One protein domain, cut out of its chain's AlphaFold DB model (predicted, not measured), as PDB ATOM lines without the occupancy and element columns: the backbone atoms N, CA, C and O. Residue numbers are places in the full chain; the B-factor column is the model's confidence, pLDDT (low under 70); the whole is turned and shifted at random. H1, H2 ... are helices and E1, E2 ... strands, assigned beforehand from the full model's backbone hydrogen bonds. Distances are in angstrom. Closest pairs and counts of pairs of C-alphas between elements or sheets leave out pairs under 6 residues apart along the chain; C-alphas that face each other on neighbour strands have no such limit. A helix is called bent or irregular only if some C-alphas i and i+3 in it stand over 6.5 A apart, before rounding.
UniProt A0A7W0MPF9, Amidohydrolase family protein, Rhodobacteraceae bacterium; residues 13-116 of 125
ATOM      1  N   GLN A  13      40.065 -28.475 -40.437       97.88
ATOM      2  CA  GLN A  13      41.446 -28.083 -40.111       97.88
ATOM      3  C   GLN A  13      42.403 -28.432 -41.253       97.88
ATOM      4  O   GLN A  13      43.294 -27.651 -41.577       97.88
ATOM      5  N   GLU A  14      42.204 -29.587 -41.887       98.12
ATOM      6  CA  GLU A  14      43.017 -29.997 -43.026       98.12
ATOM      7  C   GLU A  14      42.745 -29.165 -44.283       98.12
ATOM      8  O   GLU A  14      43.694 -28.813 -44.976       98.12
ATOM      9  N   ALA A  15      41.489 -28.802 -44.552       97.75
ATOM     10  CA  ALA A  15      41.147 -27.927 -45.671       97.75
ATOM     11  C   ALA A  15      41.809 -26.544 -45.528       97.75
ATOM     12  O   ALA A  15      42.450 -26.078 -46.471       97.75
ATOM     13  N   ARG A  16      41.772 -25.934 -44.331       97.25
ATOM     14  CA  ARG A  16      42.524 -24.690 -44.071       97.25
ATOM     15  C   ARG A  16      44.033 -24.871 -44.203       97.25
ATOM     16  O   ARG A  16      44.693 -24.016 -44.781       97.25
ATOM     17  N   ALA A  17      44.586 -25.982 -43.714       97.44
ATOM     18  CA  ALA A  17      46.013 -26.273 -43.868       97.44
ATOM     19  C   ALA A  17      46.430 -26.444 -45.342       97.44
ATOM     20  O   ALA A  17      47.580 -26.185 -45.684       97.44
ATOM     21  N   ALA A  18      45.499 -26.837 -46.216       98.12
ATOM     22  CA  ALA A  18      45.689 -26.900 -47.663       98.12
ATOM     23  C   ALA A  18      45.473 -25.548 -48.379       98.12
ATOM     24  O   ALA A  18      45.536 -25.497 -49.605       98.12
ATOM     25  N   GLY A  19      45.221 -24.462 -47.640       97.44
ATOM     26  CA  GLY A  19      45.019 -23.122 -48.195       97.44
ATOM     27  C   GLY A  19      43.598 -22.842 -48.687       97.44
ATOM     28  O   GLY A  19      43.402 -21.898 -49.447       97.44
ATOM     29  N   MET A  20      42.610 -23.649 -48.288       97.94
ATOM     30  CA  MET A  20      41.206 -23.410 -48.631       97.94
ATOM     31  C   MET A  20      40.529 -22.526 -47.583       97.94
ATOM     32  O   MET A  20      40.675 -22.752 -46.378       97.94
ATOM     33  N   ASP A  21      39.705 -21.586 -48.044       97.38
ATOM     34  CA  ASP A  21      38.755 -20.902 -47.173       97.38
ATOM     35  C   ASP A  21      37.689 -21.903 -46.706       97.38
ATOM     36  O   ASP A  21      37.085 -22.626 -47.501       97.38
ATOM     37  N   VAL A  22      37.463 -21.953 -45.393       97.88
ATOM     38  CA  VAL A  22      36.457 -22.820 -44.768       97.88
ATOM     39  C   VAL A  22      35.457 -21.945 -44.036       97.88
ATOM     40  O   VAL A  22      35.833 -21.170 -43.155       97.88
ATOM     41  N   LEU A  23      34.191 -22.092 -44.413       97.94
ATOM     42  CA  LEU A  23      33.072 -21.317 -43.897       97.94
ATOM     43  C   LEU A  23      32.195 -22.202 -43.009       97.94
ATOM     44  O   LEU A  23      32.100 -23.414 -43.217       97.94
ATOM     45  N   VAL A  24      31.536 -21.580 -42.037       97.75
ATOM     46  CA  VAL A  24      30.491 -22.212 -41.227       97.75
ATOM     47  C   VAL A  24      29.189 -21.472 -41.493       97.75
ATOM     48  O   VAL A  24      29.154 -20.245 -41.518       97.75
ATOM     49  N   ALA A  25      28.115 -22.219 -41.705       95.75
ATOM     50  CA  ALA A  25      26.801 -21.666 -41.982       95.75
ATOM     51  C   ALA A  25      25.721 -22.488 -41.280       95.75
ATOM     52  O   ALA A  25      25.962 -23.606 -40.818       95.75
ATOM     53  N   LEU A  26      24.525 -21.915 -41.220       94.38
ATOM     54  CA  LEU A  26      23.305 -22.666 -40.971       94.38
ATOM     55  C   LEU A  26      22.765 -23.119 -42.326       94.38
ATOM     56  O   LEU A  26      22.665 -22.303 -43.238       94.38
ATOM     57  N   ASP A  27      22.454 -24.404 -42.443       94.00
ATOM     58  CA  ASP A  27      21.824 -24.971 -43.637       94.00
ATOM     59  C   ASP A  27      20.301 -24.822 -43.515       94.00
ATOM     60  O   ASP A  27      19.687 -23.907 -44.064       94.00
ATOM     61  N   ASN A  28      19.713 -25.643 -42.651       95.38
ATOM     62  CA  ASN A  28      18.280 -25.727 -42.430       95.38
ATOM     63  C   ASN A  28      17.870 -25.045 -41.116       95.38
ATOM     64  O   ASN A  28      18.565 -25.149 -40.102       95.38
ATOM     65  N   VAL A  29      16.715 -24.374 -41.108       96.00
ATOM     66  CA  VAL A  29      16.121 -23.789 -39.895       96.00
ATOM     67  C   VAL A  29      14.620 -24.050 -39.885       96.00
ATOM     68  O   VAL A  29      13.873 -23.460 -40.662       96.00
ATOM     69  N   ARG A  30      14.178 -24.891 -38.946       96.12
ATOM     70  CA  ARG A  30      12.772 -25.279 -38.740       96.12
ATOM     71  C   ARG A  30      12.092 -25.824 -40.000       96.12
ATOM     72  O   ARG A  30      10.947 -25.477 -40.287       96.12
ATOM     73  N   ASP A  31      12.785 -26.700 -40.719       96.12
ATOM     74  CA  ASP A  31      12.248 -27.404 -41.885       96.12
ATOM     75  C   ASP A  31      12.220 -28.934 -41.690       96.12
ATOM     76  O   ASP A  31      12.415 -29.444 -40.584       96.12
ATOM     77  N   ALA A  32      11.925 -29.671 -42.765       96.88
ATOM     78  CA  ALA A  32      11.787 -31.127 -42.747       96.88
ATOM     79  C   ALA A  32      13.095 -31.888 -42.447       96.88
ATOM     80  O   ALA A  32      13.029 -33.044 -42.029       96.88
ATOM     81  N   PHE A  33      14.261 -31.269 -42.652       95.38
ATOM     82  CA  PHE A  33      15.575 -31.875 -42.408       95.38
ATOM     83  C   PHE A  33      16.153 -31.456 -41.054       95.38
ATOM     84  O   PHE A  33      16.823 -32.254 -40.395       95.38
ATOM     85  N   TYR A  34      15.849 -30.234 -40.605       94.56
ATOM     86  CA  TYR A  34      16.220 -29.732 -39.285       94.56
ATOM     87  C   TYR A  34      15.063 -28.927 -38.666       94.56
ATOM     88  O   TYR A  34      14.940 -27.723 -38.906       94.56
ATOM     89  N   PRO A  35      14.220 -29.544 -37.815       94.25
ATOM     90  CA  PRO A  35      13.028 -28.893 -37.262       94.25
ATOM     91  C   PRO A  35      13.333 -27.852 -36.163       94.25
ATOM     92  O   PRO A  35      12.412 -27.300 -35.560       94.25
ATOM     93  N   TYR A  36      14.608 -27.554 -35.896       92.50
ATOM     94  CA  TYR A  36      15.066 -26.657 -34.828       92.50
ATOM     95  C   TYR A  36      15.779 -25.406 -35.388       92.50
ATOM     96  O   TYR A  36      15.902 -25.233 -36.597       92.50
ATOM     97  N   GLY A  37      16.258 -24.514 -34.508       87.44
ATOM     98  CA  GLY A  37      17.103 -23.362 -34.872       87.44
ATOM     99  C   GLY A  37      16.420 -21.987 -34.822       87.44
ATOM    100  O   GLY A  37      15.193 -21.879 -34.707       87.44
ATOM    101  N   GLU A  38      17.246 -20.929 -34.864       90.00
ATOM    102  CA  GLU A  38      16.848 -19.510 -34.726       90.00
ATOM    103  C   GLU A  38      17.682 -18.536 -35.595       90.00
ATOM    104  O   GLU A  38      17.777 -17.359 -35.265       90.00
ATOM    105  N   TYR A  39      18.284 -18.996 -36.699       92.06
ATOM    106  CA  TYR A  39      19.139 -18.166 -37.577       92.06
ATOM    107  C   TYR A  39      20.351 -17.509 -36.875       92.06
ATOM    108  O   TYR A  39      20.805 -16.435 -37.265       92.06
ATOM    109  N   ASP A  40      20.893 -18.157 -35.842       91.50
ATOM    110  CA  ASP A  40      22.031 -17.666 -35.060       91.50
ATOM    111  C   ASP A  40      23.365 -18.269 -35.546       91.50
ATOM    112  O   ASP A  40      23.697 -19.421 -35.252       91.50
ATOM    113  N   LEU A  41      24.150 -17.487 -36.297       92.75
ATOM    114  CA  LEU A  41      25.467 -17.918 -36.786       92.75
ATOM    115  C   LEU A  41      26.510 -18.078 -35.671       92.75
ATOM    116  O   LEU A  41      27.452 -18.851 -35.850       92.75
ATOM    117  N   LEU A  42      26.358 -17.401 -34.525       93.25
ATOM    118  CA  LEU A  42      27.258 -17.610 -33.387       93.25
ATOM    119  C   LEU A  42      27.052 -19.002 -32.791       93.25
ATOM    120  O   LEU A  42      28.028 -19.648 -32.412       93.25
ATOM    121  N   ASP A  43      25.812 -19.497 -32.766       92.19
ATOM    122  CA  ASP A  43      25.523 -20.867 -32.330       92.19
ATOM    123  C   ASP A  43      26.105 -21.904 -33.307       92.19
ATOM    124  O   ASP A  43      26.729 -22.876 -32.876       92.19
ATOM    125  N   ALA A  44      26.012 -21.656 -34.622       94.69
ATOM    126  CA  ALA A  44      26.639 -22.504 -35.641       94.69
ATOM    127  C   ALA A  44      28.170 -22.555 -35.497       94.69
ATOM    128  O   ALA A  44      28.761 -23.639 -35.489       94.69
ATOM    129  N   TRP A  45      28.821 -21.398 -35.327       96.25
ATOM    130  CA  TRP A  45      30.261 -21.316 -35.064       96.25
ATOM    131  C   TRP A  45      30.643 -22.027 -33.767       96.25
ATOM    132  O   TRP A  45      31.572 -22.832 -33.762       96.25
ATOM    133  N   ARG A  46      29.897 -21.806 -32.679       95.81
ATOM    134  CA  ARG A  46      30.134 -22.469 -31.392       95.81
ATOM    135  C   ARG A  46      30.043 -23.990 -31.529       95.81
ATOM    136  O   ARG A  46      30.906 -24.708 -31.018       95.81
ATOM    137  N   LEU A  47      29.022 -24.492 -32.226       95.19
ATOM    138  CA  LEU A  47      28.878 -25.919 -32.496       95.19
ATOM    139  C   LEU A  47      30.060 -26.441 -33.318       95.19
ATOM    140  O   LEU A  47      30.615 -27.478 -32.964       95.19
ATOM    141  N   ALA A  48      30.492 -25.714 -34.352       97.12
ATOM    142  CA  ALA A  48      31.653 -26.081 -35.160       97.12
ATOM    143  C   ALA A  48      32.949 -26.119 -34.336       97.12
ATOM    144  O   ALA A  48      33.706 -27.082 -34.441       97.12
ATOM    145  N   VAL A  49      33.182 -25.141 -33.457       97.25
ATOM    146  CA  VAL A  49      34.333 -25.116 -32.541       97.25
ATOM    147  C   VAL A  49      34.383 -26.381 -31.686       97.25
ATOM    148  O   VAL A  49      35.403 -27.078 -31.651       97.25
ATOM    149  N   LEU A  50      33.263 -26.734 -31.051       96.12
ATOM    150  CA  LEU A  50      33.168 -27.916 -30.190       96.12
ATOM    151  C   LEU A  50      33.239 -29.227 -30.993       96.12
ATOM    152  O   LEU A  50      33.906 -30.185 -30.580       96.12
ATOM    153  N   ALA A  51      32.575 -29.279 -32.150       97.00
ATOM    154  CA  ALA A  51      32.481 -30.454 -33.012       97.00
ATOM    155  C   ALA A  51      33.778 -30.731 -33.788       97.00
ATOM    156  O   ALA A  51      34.117 -31.894 -34.007       97.00
ATOM    157  N   ALA A  52      34.545 -29.711 -34.157       97.44
ATOM    158  CA  ALA A  52      35.777 -29.868 -34.925       97.44
ATOM    159  C   ALA A  52      37.061 -29.620 -34.118       97.44
ATOM    160  O   ALA A  52      38.144 -29.731 -34.695       97.44
ATOM    161  N   HIS A  53      36.950 -29.350 -32.808       96.38
ATOM    162  CA  HIS A  53      38.073 -29.016 -31.913       96.38
ATOM    163  C   HIS A  53      38.902 -27.856 -32.468       96.38
ATOM    164  O   HIS A  53      40.113 -27.972 -32.672       96.38
ATOM    165  N   LEU A  54      38.207 -26.769 -32.797       97.31
ATOM    166  CA  LEU A  54      38.803 -25.585 -33.406       97.31
ATOM    167  C   LEU A  54      39.257 -24.610 -32.326       97.31
ATOM    168  O   LEU A  54      38.664 -24.545 -31.251       97.31
ATOM    169  N   ASP A  55      40.287 -23.833 -32.639       96.75
ATOM    170  CA  ASP A  55      40.605 -22.643 -31.860       96.75
ATOM    171  C   ASP A  55      39.490 -21.601 -32.076       96.75
ATOM    172  O   ASP A  55      39.214 -21.267 -33.229       96.75
ATOM    173  N   PRO A  56      38.797 -21.116 -31.031       96.31
ATOM    174  CA  PRO A  56      37.666 -20.215 -31.221       96.31
ATOM    175  C   PRO A  56      38.058 -18.927 -31.959       96.31
ATOM    176  O   PRO A  56      37.409 -18.542 -32.932       96.31
ATOM    177  N   GLU A  57      39.134 -18.274 -31.520       95.62
ATOM    178  CA  GLU A  57      39.533 -16.957 -32.017       95.62
ATOM    179  C   GLU A  57      39.969 -17.013 -33.483       95.62
ATOM    180  O   GLU A  57      39.479 -16.237 -34.306       95.62
ATOM    181  N   ALA A  58      40.782 -18.006 -33.845       96.56
ATOM    182  CA  ALA A  58      41.251 -18.203 -35.211       96.56
ATOM    183  C   ALA A  58      40.148 -18.611 -36.202       96.56
ATOM    184  O   ALA A  58      40.416 -18.656 -37.400       96.56
ATOM    185  N   TRP A  59      38.942 -18.956 -35.738       97.31
ATOM    186  CA  TRP A  59      37.840 -19.443 -36.580       97.31
ATOM    187  C   TRP A  59      36.610 -18.527 -36.603       97.31
ATOM    188  O   TRP A  59      35.608 -18.874 -37.228       97.31
ATOM    189  N   LEU A  60      36.654 -17.354 -35.960       95.50
ATOM    190  CA  LEU A  60      35.572 -16.357 -36.050       95.50
ATOM    191  C   LEU A  60      35.403 -15.788 -37.470       95.50
ATOM    192  O   LEU A  60      34.299 -15.422 -37.881       95.50
ATOM    193  N   ASP A  61      36.481 -15.745 -38.247       96.62
ATOM    194  CA  ASP A  61      36.490 -15.349 -39.658       96.62
ATOM    195  C   ASP A  61      35.613 -16.256 -40.544       96.62
ATOM    196  O   ASP A  61      35.051 -15.779 -41.532       96.62
ATOM    197  N   ALA A  62      35.414 -17.524 -40.158       97.81
ATOM    198  CA  ALA A  62      34.578 -18.498 -40.870       97.81
ATOM    199  C   ALA A  62      33.085 -18.128 -40.913       97.81
ATOM    200  O   ALA A  62      32.362 -18.653 -41.760       97.81
ATOM    201  N   ILE A  63      32.634 -17.238 -40.021       96.50
ATOM    202  CA  ILE A  63      31.260 -16.706 -39.983       96.50
ATOM    203  C   ILE A  63      31.185 -15.186 -40.192       96.50
ATOM    204  O   ILE A  63      30.097 -14.616 -40.139       96.50
ATOM    205  N   THR A  64      32.319 -14.512 -40.418       95.75
ATOM    206  CA  THR A  64      32.386 -13.048 -40.578       95.75
ATOM    207  C   THR A  64      33.053 -12.662 -41.899       95.75
ATOM    208  O   THR A  64      32.364 -12.424 -42.893       95.75
ATOM    209  N   THR A  65      34.384 -12.626 -41.942       96.19
ATOM    210  CA  THR A  65      35.161 -12.133 -43.088       96.19
ATOM    211  C   THR A  65      35.098 -13.058 -44.301       96.19
ATOM    212  O   THR A  65      34.868 -12.581 -45.414       96.19
ATOM    213  N   LEU A  66      35.262 -14.373 -44.113       97.31
ATOM    214  CA  LEU A  66      35.303 -15.324 -45.231       97.31
ATOM    215  C   LEU A  66      33.955 -15.423 -45.969       97.31
ATOM    216  O   LEU A  66      33.966 -15.358 -47.199       97.31
ATOM    217  N   PRO A  67      32.791 -15.492 -45.286       97.12
ATOM    218  CA  PRO A  67      31.500 -15.417 -45.968       97.12
ATOM    219  C   PRO A  67      31.289 -14.113 -46.739       97.12
ATOM    220  O   PRO A  67      30.808 -14.158 -47.868       97.12
ATOM    221  N   ALA A  68      31.678 -12.959 -46.180       96.25
ATOM    222  CA  ALA A  68      31.562 -11.681 -46.887       96.25
ATOM    223  C   ALA A  68      32.361 -11.701 -48.199       96.25
ATOM    224  O   ALA A  68      31.818 -11.374 -49.255       96.25
ATOM    225  N   ARG A  69      33.609 -12.182 -48.151       96.31
ATOM    226  CA  ARG A  69      34.459 -12.353 -49.334       96.31
ATOM    227  C   ARG A  69      33.852 -13.319 -50.351       96.31
ATOM    228  O   ARG A  69      33.775 -12.982 -51.529       96.31
ATOM    229  N   ALA A  70      33.400 -14.493 -49.907       96.69
ATOM    230  CA  ALA A  70      32.812 -15.512 -50.777       96.69
ATOM    231  C   ALA A  70      31.544 -15.017 -51.496       96.69
ATOM    232  O   ALA A  70      31.274 -15.421 -52.624       96.69
ATOM    233  N   LEU A  71      30.792 -14.115 -50.859       96.88
ATOM    234  CA  LEU A  71      29.594 -13.487 -51.421       96.88
ATOM    235  C   LEU A  71      29.889 -12.219 -52.247       96.88
ATOM    236  O   LEU A  71      28.953 -11.602 -52.755       96.88
ATOM    237  N   GLY A  72      31.153 -11.799 -52.374       96.75
ATOM    238  CA  GLY A  72      31.524 -10.552 -53.053       96.75
ATOM    239  C   GLY A  72      31.049  -9.285 -52.327       96.75
ATOM    240  O   GLY A  72      30.901  -8.231 -52.946       96.75
ATOM    241  N   LEU A  73      30.778  -9.384 -51.025       95.44
ATOM    242  CA  LEU A  73      30.380  -8.265 -50.178       95.44
ATOM    243  C   LEU A  73      31.615  -7.537 -49.624       95.44
ATOM    244  O   LEU A  73      32.684  -8.141 -49.495       95.44
ATOM    245  N   PRO A  74      31.492  -6.252 -49.240       92.00
ATOM    246  CA  PRO A  74      32.551  -5.568 -48.511       92.00
ATOM    247  C   PRO A  74      32.911  -6.333 -47.234       92.00
ATOM    248  O   PRO A  74      32.040  -6.623 -46.415       92.00
ATOM    249  N   GLU A  75      34.198  -6.638 -47.053       92.19
ATOM    250  CA  GLU A  75      34.656  -7.301 -45.833       92.19
ATOM    251  C   GLU A  75      34.378  -6.418 -44.603       92.19
ATOM    252  O   GLU A  75      34.636  -5.204 -44.653       92.19
ATOM    253  N   PRO A  76      33.875  -7.001 -43.497       89.81
ATOM    254  CA  PRO A  76      33.650  -6.268 -42.261       89.81
ATOM    255  C   PRO A  76      34.982  -5.734 -41.721       89.81
ATOM    256  O   PRO A  76      35.982  -6.449 -41.676       89.81
ATOM    257  N   ARG A  77      35.003  -4.464 -41.305       90.12
ATOM    258  CA  ARG A  77      36.204  -3.818 -40.755       90.12
ATOM    259  C   ARG A  77      35.867  -2.984 -39.533       90.12
ATOM    260  O   ARG A  77      35.100  -2.031 -39.624       90.12
ATOM    261  N   LEU A  78      36.529  -3.284 -38.420       92.62
ATOM    262  CA  LEU A  78      36.515  -2.458 -37.216       92.62
ATOM    263  C   LEU A  78      37.743  -1.545 -37.236       92.62
ATOM    264  O   LEU A  78      38.801  -1.882 -36.715       92.62
ATOM    265  N   SER A  79      37.622  -0.406 -37.919       94.25
ATOM    266  CA  SER A  79      38.719   0.556 -38.090       94.25
ATOM    267  C   SER A  79      38.184   1.981 -38.197       94.25
ATOM    268  O   SER A  79      37.047   2.189 -38.622       94.25
ATOM    269  N   VAL A  80      38.998   2.968 -37.823       95.69
ATOM    270  CA  VAL A  80      38.627   4.387 -37.932       95.69
ATOM    271  C   VAL A  80      38.309   4.731 -39.391       95.69
ATOM    272  O   VAL A  80      39.078   4.411 -40.293       95.69
ATOM    273  N   GLY A  81      37.163   5.379 -39.617       93.88
ATOM    274  CA  GLY A  81      36.675   5.750 -40.949       93.88
ATOM    275  C   GLY A  81      35.838   4.677 -41.657       93.88
ATOM    276  O   GLY A  81      35.217   4.982 -42.672       93.88
ATOM    277  N   ALA A  82      35.769   3.447 -41.132       93.88
ATOM    278  CA  ALA A  82      34.824   2.442 -41.618       93.88
ATOM    279  C   ALA A  82      33.392   2.723 -41.110       93.88
ATOM    280  O   ALA A  82      33.225   3.395 -40.086       93.88
ATOM    281  N   PRO A  83      32.349   2.205 -41.791       93.75
ATOM    282  CA  PRO A  83      30.991   2.224 -41.258       93.75
ATOM    283  C   PRO A  83      30.934   1.613 -39.854       93.75
ATOM    284  O   PRO A  83      31.552   0.583 -39.591       93.75
ATOM    285  N   ALA A  84      30.167   2.231 -38.955       95.94
ATOM    286  CA  ALA A  84      29.928   1.711 -37.610       95.94
ATOM    287  C   ALA A  84      28.880   0.579 -37.640       95.94
ATOM    288  O   ALA A  84      27.766   0.731 -37.129       95.94
ATOM    289  N   ASP A  85      29.265  -0.528 -38.284       95.81
ATOM    290  CA  ASP A  85      28.512  -1.772 -38.449       95.81
ATOM    291  C   ASP A  85      29.179  -2.876 -37.624       95.81
ATOM    292  O   ASP A  85      30.236  -3.388 -37.995       95.81
ATOM    293  N   PHE A  86      28.591  -3.235 -36.483       95.69
ATOM    294  CA  PHE A  86      29.177  -4.241 -35.597       95.69
ATOM    295  C   PHE A  86      28.149  -4.894 -34.676       95.69
ATOM    296  O   PHE A  86      27.052  -4.382 -34.440       95.69
ATOM    297  N   LEU A  87      28.544  -6.044 -34.133       94.31
ATOM    298  CA  LEU A  87      27.841  -6.726 -33.058       94.31
ATOM    299  C   LEU A  87      28.604  -6.500 -31.757       94.31
ATOM    300  O   LEU A  87      29.816  -6.698 -31.708       94.31
ATOM    301  N   LEU A  88      27.893  -6.108 -30.704       94.44
ATOM    302  CA  LEU A  88      28.427  -6.056 -29.348       94.44
ATOM    303  C   LEU A  88      27.864  -7.233 -28.550       94.44
ATOM    304  O   LEU A  88      26.647  -7.372 -28.409       94.44
ATOM    305  N   LEU A  89      28.759  -8.076 -28.044       93.06
ATOM    306  CA  LEU A  89      28.452  -9.290 -27.291       93.06
ATOM    307  C   LEU A  89      28.917  -9.131 -25.841       93.06
ATOM    308  O   LEU A  89      29.989  -8.583 -25.599       93.06
ATOM    309  N   ASP A  90      28.134  -9.641 -24.888       91.25
ATOM    310  CA  ASP A  90      28.537  -9.724 -23.477       91.25
ATOM    311  C   ASP A  90      29.458 -10.934 -23.255       91.25
ATOM    312  O   ASP A  90      29.047 -11.988 -22.761       91.25
ATOM    313  N   ALA A  91      30.698 -10.797 -23.720       91.19
ATOM    314  CA  ALA A  91      31.768 -11.766 -23.541       91.19
ATOM    315  C   ALA A  91      33.122 -11.050 -23.535       91.19
ATOM    316  O   ALA A  91      33.310 -10.037 -24.208       91.19
ATOM    317  N   THR A  92      34.082 -11.595 -22.792       93.25
ATOM    318  CA  THR A  92      35.432 -11.004 -22.666       93.25
ATOM    319  C   THR A  92      36.483 -11.673 -23.554       93.25
ATOM    320  O   THR A  92      37.591 -11.165 -23.691       93.25
ATOM    321  N   SER A  93      36.152 -12.814 -24.160       93.94
ATOM    322  CA  SER A  93      37.022 -13.555 -25.079       93.94
ATOM    323  C   SER A  93      36.205 -14.500 -25.963       93.94
ATOM    324  O   SER A  93      35.050 -14.806 -25.656       93.94
ATOM    325  N   ALA A  94      36.812 -15.025 -27.031       93.81
ATOM    326  CA  ALA A  94      36.184 -16.059 -27.855       93.81
ATOM    327  C   ALA A  94      35.897 -17.347 -27.048       93.81
ATOM    328  O   ALA A  94      34.879 -17.999 -27.257       93.81
ATOM    329  N   THR A  95      36.737 -17.682 -26.066       94.12
ATOM    330  CA  THR A  95      36.506 -18.816 -25.153       94.12
ATOM    331  C   THR A  95      35.310 -18.583 -24.226       94.12
ATOM    332  O   THR A  95      34.500 -19.491 -24.024       94.12
ATOM    333  N   ASP A  96      35.157 -17.370 -23.687       94.19
ATOM    334  CA  ASP A  96      33.975 -16.977 -22.901       94.19
ATOM    335  C   ASP A  96      32.705 -17.055 -23.769       94.19
ATOM    336  O   ASP A  96      31.701 -17.644 -23.370       94.19
ATOM    337  N   LEU A  97      32.789 -16.584 -25.018       92.50
ATOM    338  CA  LEU A  97      31.708 -16.670 -26.004       92.50
ATOM    339  C   LEU A  97      31.284 -18.124 -26.288       92.50
ATOM    340  O   LEU A  97      30.092 -18.411 -26.324       92.50
ATOM    341  N   VAL A  98      32.228 -19.064 -26.421       94.19
ATOM    342  CA  VAL A  98      31.923 -20.507 -26.574       94.19
ATOM    343  C   VAL A  98      31.299 -21.099 -25.307       94.19
ATOM    344  O   VAL A  98      30.449 -21.994 -25.384       94.19
ATOM    345  N   SER A  99      31.705 -20.610 -24.135       92.19
ATOM    346  CA  SER A  99      31.220 -21.093 -22.835       92.19
ATOM    347  C   SER A  99      29.768 -20.686 -22.563       92.19
ATOM    348  O   SER A  99      29.061 -21.372 -21.824       92.19
ATOM    349  N   ARG A 100      29.295 -19.607 -23.192       84.94
ATOM    350  CA  ARG A 100      27.942 -19.072 -23.021       84.94
ATOM    351  C   ARG A 100      27.028 -19.534 -24.153       84.94
ATOM    352  O   ARG A 100      27.230 -19.212 -25.319       84.94
ATOM    353  N   ALA A 101      25.977 -20.275 -23.816       73.81
ATOM    354  CA  ALA A 101      24.941 -20.604 -24.789       73.81
ATOM    355  C   ALA A 101      24.020 -19.394 -25.031       73.81
ATOM    356  O   ALA A 101      23.647 -18.703 -24.083       73.81
ATOM    357  N   ARG A 102      23.593 -19.192 -26.287       75.31
ATOM    358  CA  ARG A 102      22.523 -18.250 -26.683       75.31
ATOM    359  C   ARG A 102      22.766 -16.786 -26.293       75.31
ATOM    360  O   ARG A 102      21.851 -16.101 -25.833       75.31
ATOM    361  N   LEU A 103      23.980 -16.283 -26.509       83.50
ATOM    362  CA  LEU A 103      24.227 -14.848 -26.391       83.50
ATOM    363  C   LEU A 103      23.462 -14.075 -27.468       83.50
ATOM    364  O   LEU A 103      23.434 -14.450 -28.637       83.50
ATOM    365  N   ARG A 104      22.830 -12.978 -27.059       88.44
ATOM    366  CA  ARG A 104      22.074 -12.094 -27.946       88.44
ATOM    367  C   ARG A 104      22.865 -10.800 -28.136       88.44
ATOM    368  O   ARG A 104      23.013 -10.057 -27.165       88.44
ATOM    369  N   PRO A 105      23.400 -10.532 -29.338       92.44
ATOM    370  CA  PRO A 105      24.191  -9.335 -29.562       92.44
ATOM    371  C   PRO A 105      23.320  -8.083 -29.547       92.44
ATOM    372  O   PRO A 105      22.157  -8.091 -29.955       92.44
ATOM    373  N   THR A 106      23.935  -6.976 -29.157       95.75
ATOM    374  CA  THR A 106      23.464  -5.652 -29.554       95.75
ATOM    375  C   THR A 106      23.949  -5.384 -30.975       95.75
ATOM    376  O   THR A 106      25.131  -5.557 -31.270       95.75
ATOM    377  N   VAL A 107      23.047  -4.979 -31.863       96.06
ATOM    378  CA  VAL A 107      23.318  -4.790 -33.292       96.06
ATOM    379  C   VAL A 107      23.422  -3.305 -33.598       96.06
ATOM    380  O   VAL A 107      22.461  -2.558 -33.397       96.06
ATOM    381  N   TRP A 108      24.563  -2.893 -34.142       97.19
ATOM    382  CA  TRP A 108      24.802  -1.543 -34.638       97.19
ATOM    383  C   TRP A 108      24.937  -1.553 -36.157       97.19
ATOM    384  O   TRP A 108      25.627  -2.406 -36.717       97.19
ATOM    385  N   ARG A 109      24.274  -0.603 -36.821       96.19
ATOM    386  CA  ARG A 109      24.418  -0.362 -38.261       96.19
ATOM    387  C   ARG A 109      24.461   1.129 -38.550       96.19
ATOM    388  O   ARG A 109      23.582   1.865 -38.102       96.19
ATOM    389  N   ALA A 110      25.460   1.572 -39.302       95.12
ATOM    390  CA  ALA A 110      25.728   2.966 -39.635       95.12
ATOM    391  C   ALA A 110      25.703   3.878 -38.393       95.12
ATOM    392  O   ALA A 110      25.162   4.983 -38.426       95.12
ATOM    393  N   GLY A 111      26.234   3.386 -37.268       96.06
ATOM    394  CA  GLY A 111      26.268   4.124 -36.000       96.06
ATOM    395  C   GLY A 111      24.919   4.228 -35.285       96.06
ATOM    396  O   GLY A 111      24.802   4.966 -34.310       96.06
ATOM    397  N   ARG A 112      23.896   3.494 -35.737       97.50
ATOM    398  CA  ARG A 112      22.576   3.437 -35.102       97.50
ATOM    399  C   ARG A 112      22.351   2.076 -34.461       97.50
ATOM    400  O   ARG A 112      22.618   1.041 -35.069       97.50
ATOM    401  N   LEU A 113      21.794   2.096 -33.254       97.31
ATOM    402  CA  LEU A 113      21.309   0.900 -32.582       97.31
ATOM    403  C   LEU A 113      20.096   0.341 -33.341       97.31
ATOM    404  O   LEU A 113      19.095   1.039 -33.499       97.31
ATOM    405  N   LEU A 114      20.193  -0.904 -33.810       96.69
ATOM    406  CA  LEU A 114      19.106  -1.604 -34.506       96.69
ATOM    407  C   LEU A 114      18.363  -2.591 -33.610       96.69
ATOM    408  O   LEU A 114      17.148  -2.723 -33.716       96.69
ATOM    409  N   ALA A 115      19.091  -3.301 -32.755       93.62
ATOM    410  CA  ALA A 115      18.527  -4.272 -31.832       93.62
ATOM    411  C   ALA A 115      19.403  -4.360 -30.587       93.62
ATOM    412  O   ALA A 115      20.625  -4.262 -30.675       93.62
ATOM    413  N   ALA A 116      18.781  -4.571 -29.435       91.44
ATOM    414  CA  ALA A 116      19.461  -4.874 -28.186       91.44
ATOM    415  C   ALA A 116      18.791  -6.099 -27.551       91.44
ATOM    416  O   ALA A 116      17.575  -6.269 -27.711       91.44
TER     417      ALA A 116
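This is residues 13 to 116 of the 125 residues of the protein "Amidohydrolase family protein" of Rhodobacteraceae bacterium (UniProt A0A7W0MPF9). Two helices, H2 and H3, make a small helical core, with the short helices H4 and H5 next to it and a small sheet of three short strands, E1, E2 and E3, set off to one side. Much of the rest is loop: a long stretch, residues 18 to 40, leads from H1 to H2, another, residues 71 to 85, leads from H4 to the sheet, and residues 15 to 20 stick out at the H1 end. The printed part has 104 residues, with five named helices and three named strands in the order H1 H2 H3 H4 E1 H5 E2 E3; the sheet order is E1 - E2 - E3, all antiparallel. The class is mixed, helices and strands, though under half of the residues, 47 of 104, are in named elements. The whole is compact, with a radius of gyration of the C-alphas of 14.7 A and spans of 36 by 33 by 28 A.

H1, residues 13 to 17, is close to but not clearly touching H2, residues 41 to 52; their closest C-alphas, those of Gln 13 and Ala 52, are 7.9 A apart. H2 touches H3, residues 57 to 63, at a steep tilt of 54 degrees, opposite ways, with the C-alphas of Leu 41 and Ile 63 closest at 6.7 A. H3 is irregular: C-alphas 58 and 61 are 7.1 A apart. H3 and H4, residues 65 to 70, meet only through their link. H5, residues 94 to 99, is close to but not clearly touching H2, about perpendicular at 84 degrees; the closest C-alphas, those of Arg 46 and Val 98, are 5.5 A apart. H5 is also close to but not clearly touching H3, with the C-alphas of Glu 57 and Ala 94 closest at 5.4 A. E1, residues 86 to 88, is antiparallel to E2, residues 106 to 109, at 162 degrees, with N 106 and O 88 within hydrogen-bond range at 2.8 A. E2 and E3, residues 112 to 115, form a hairpin at 139 degrees, with N 107 and O 115 at 2.8 A. H1, H2, H3, H4 and H5 are not on the sheet. Every O i to N i+4 pair is within hydrogen-bond range in H1, H2, H4 and H5; in H3 it is 0 of 3, beside 3 of 4 O i to N i+3 pairs.

H1 begins at C-alpha 13 (41.446, -28.083, -40.111) and is 6.2 A long. H2 is 15.9 A, H3 11.5 A, and H4 and H5 8.7 A each. E1 is 6.6 A, E2 10.2 A, and E3 9.3 A, ending at C-alpha 115 (18.527, -4.272, -31.832).

The C-alphas farthest apart, those of Ala 32 and Val 80, are 44.8 A apart. The long links are H1 to H2 and H4 to E1. The printed part has no cut, and no printed residue is under 70 in pLDDT.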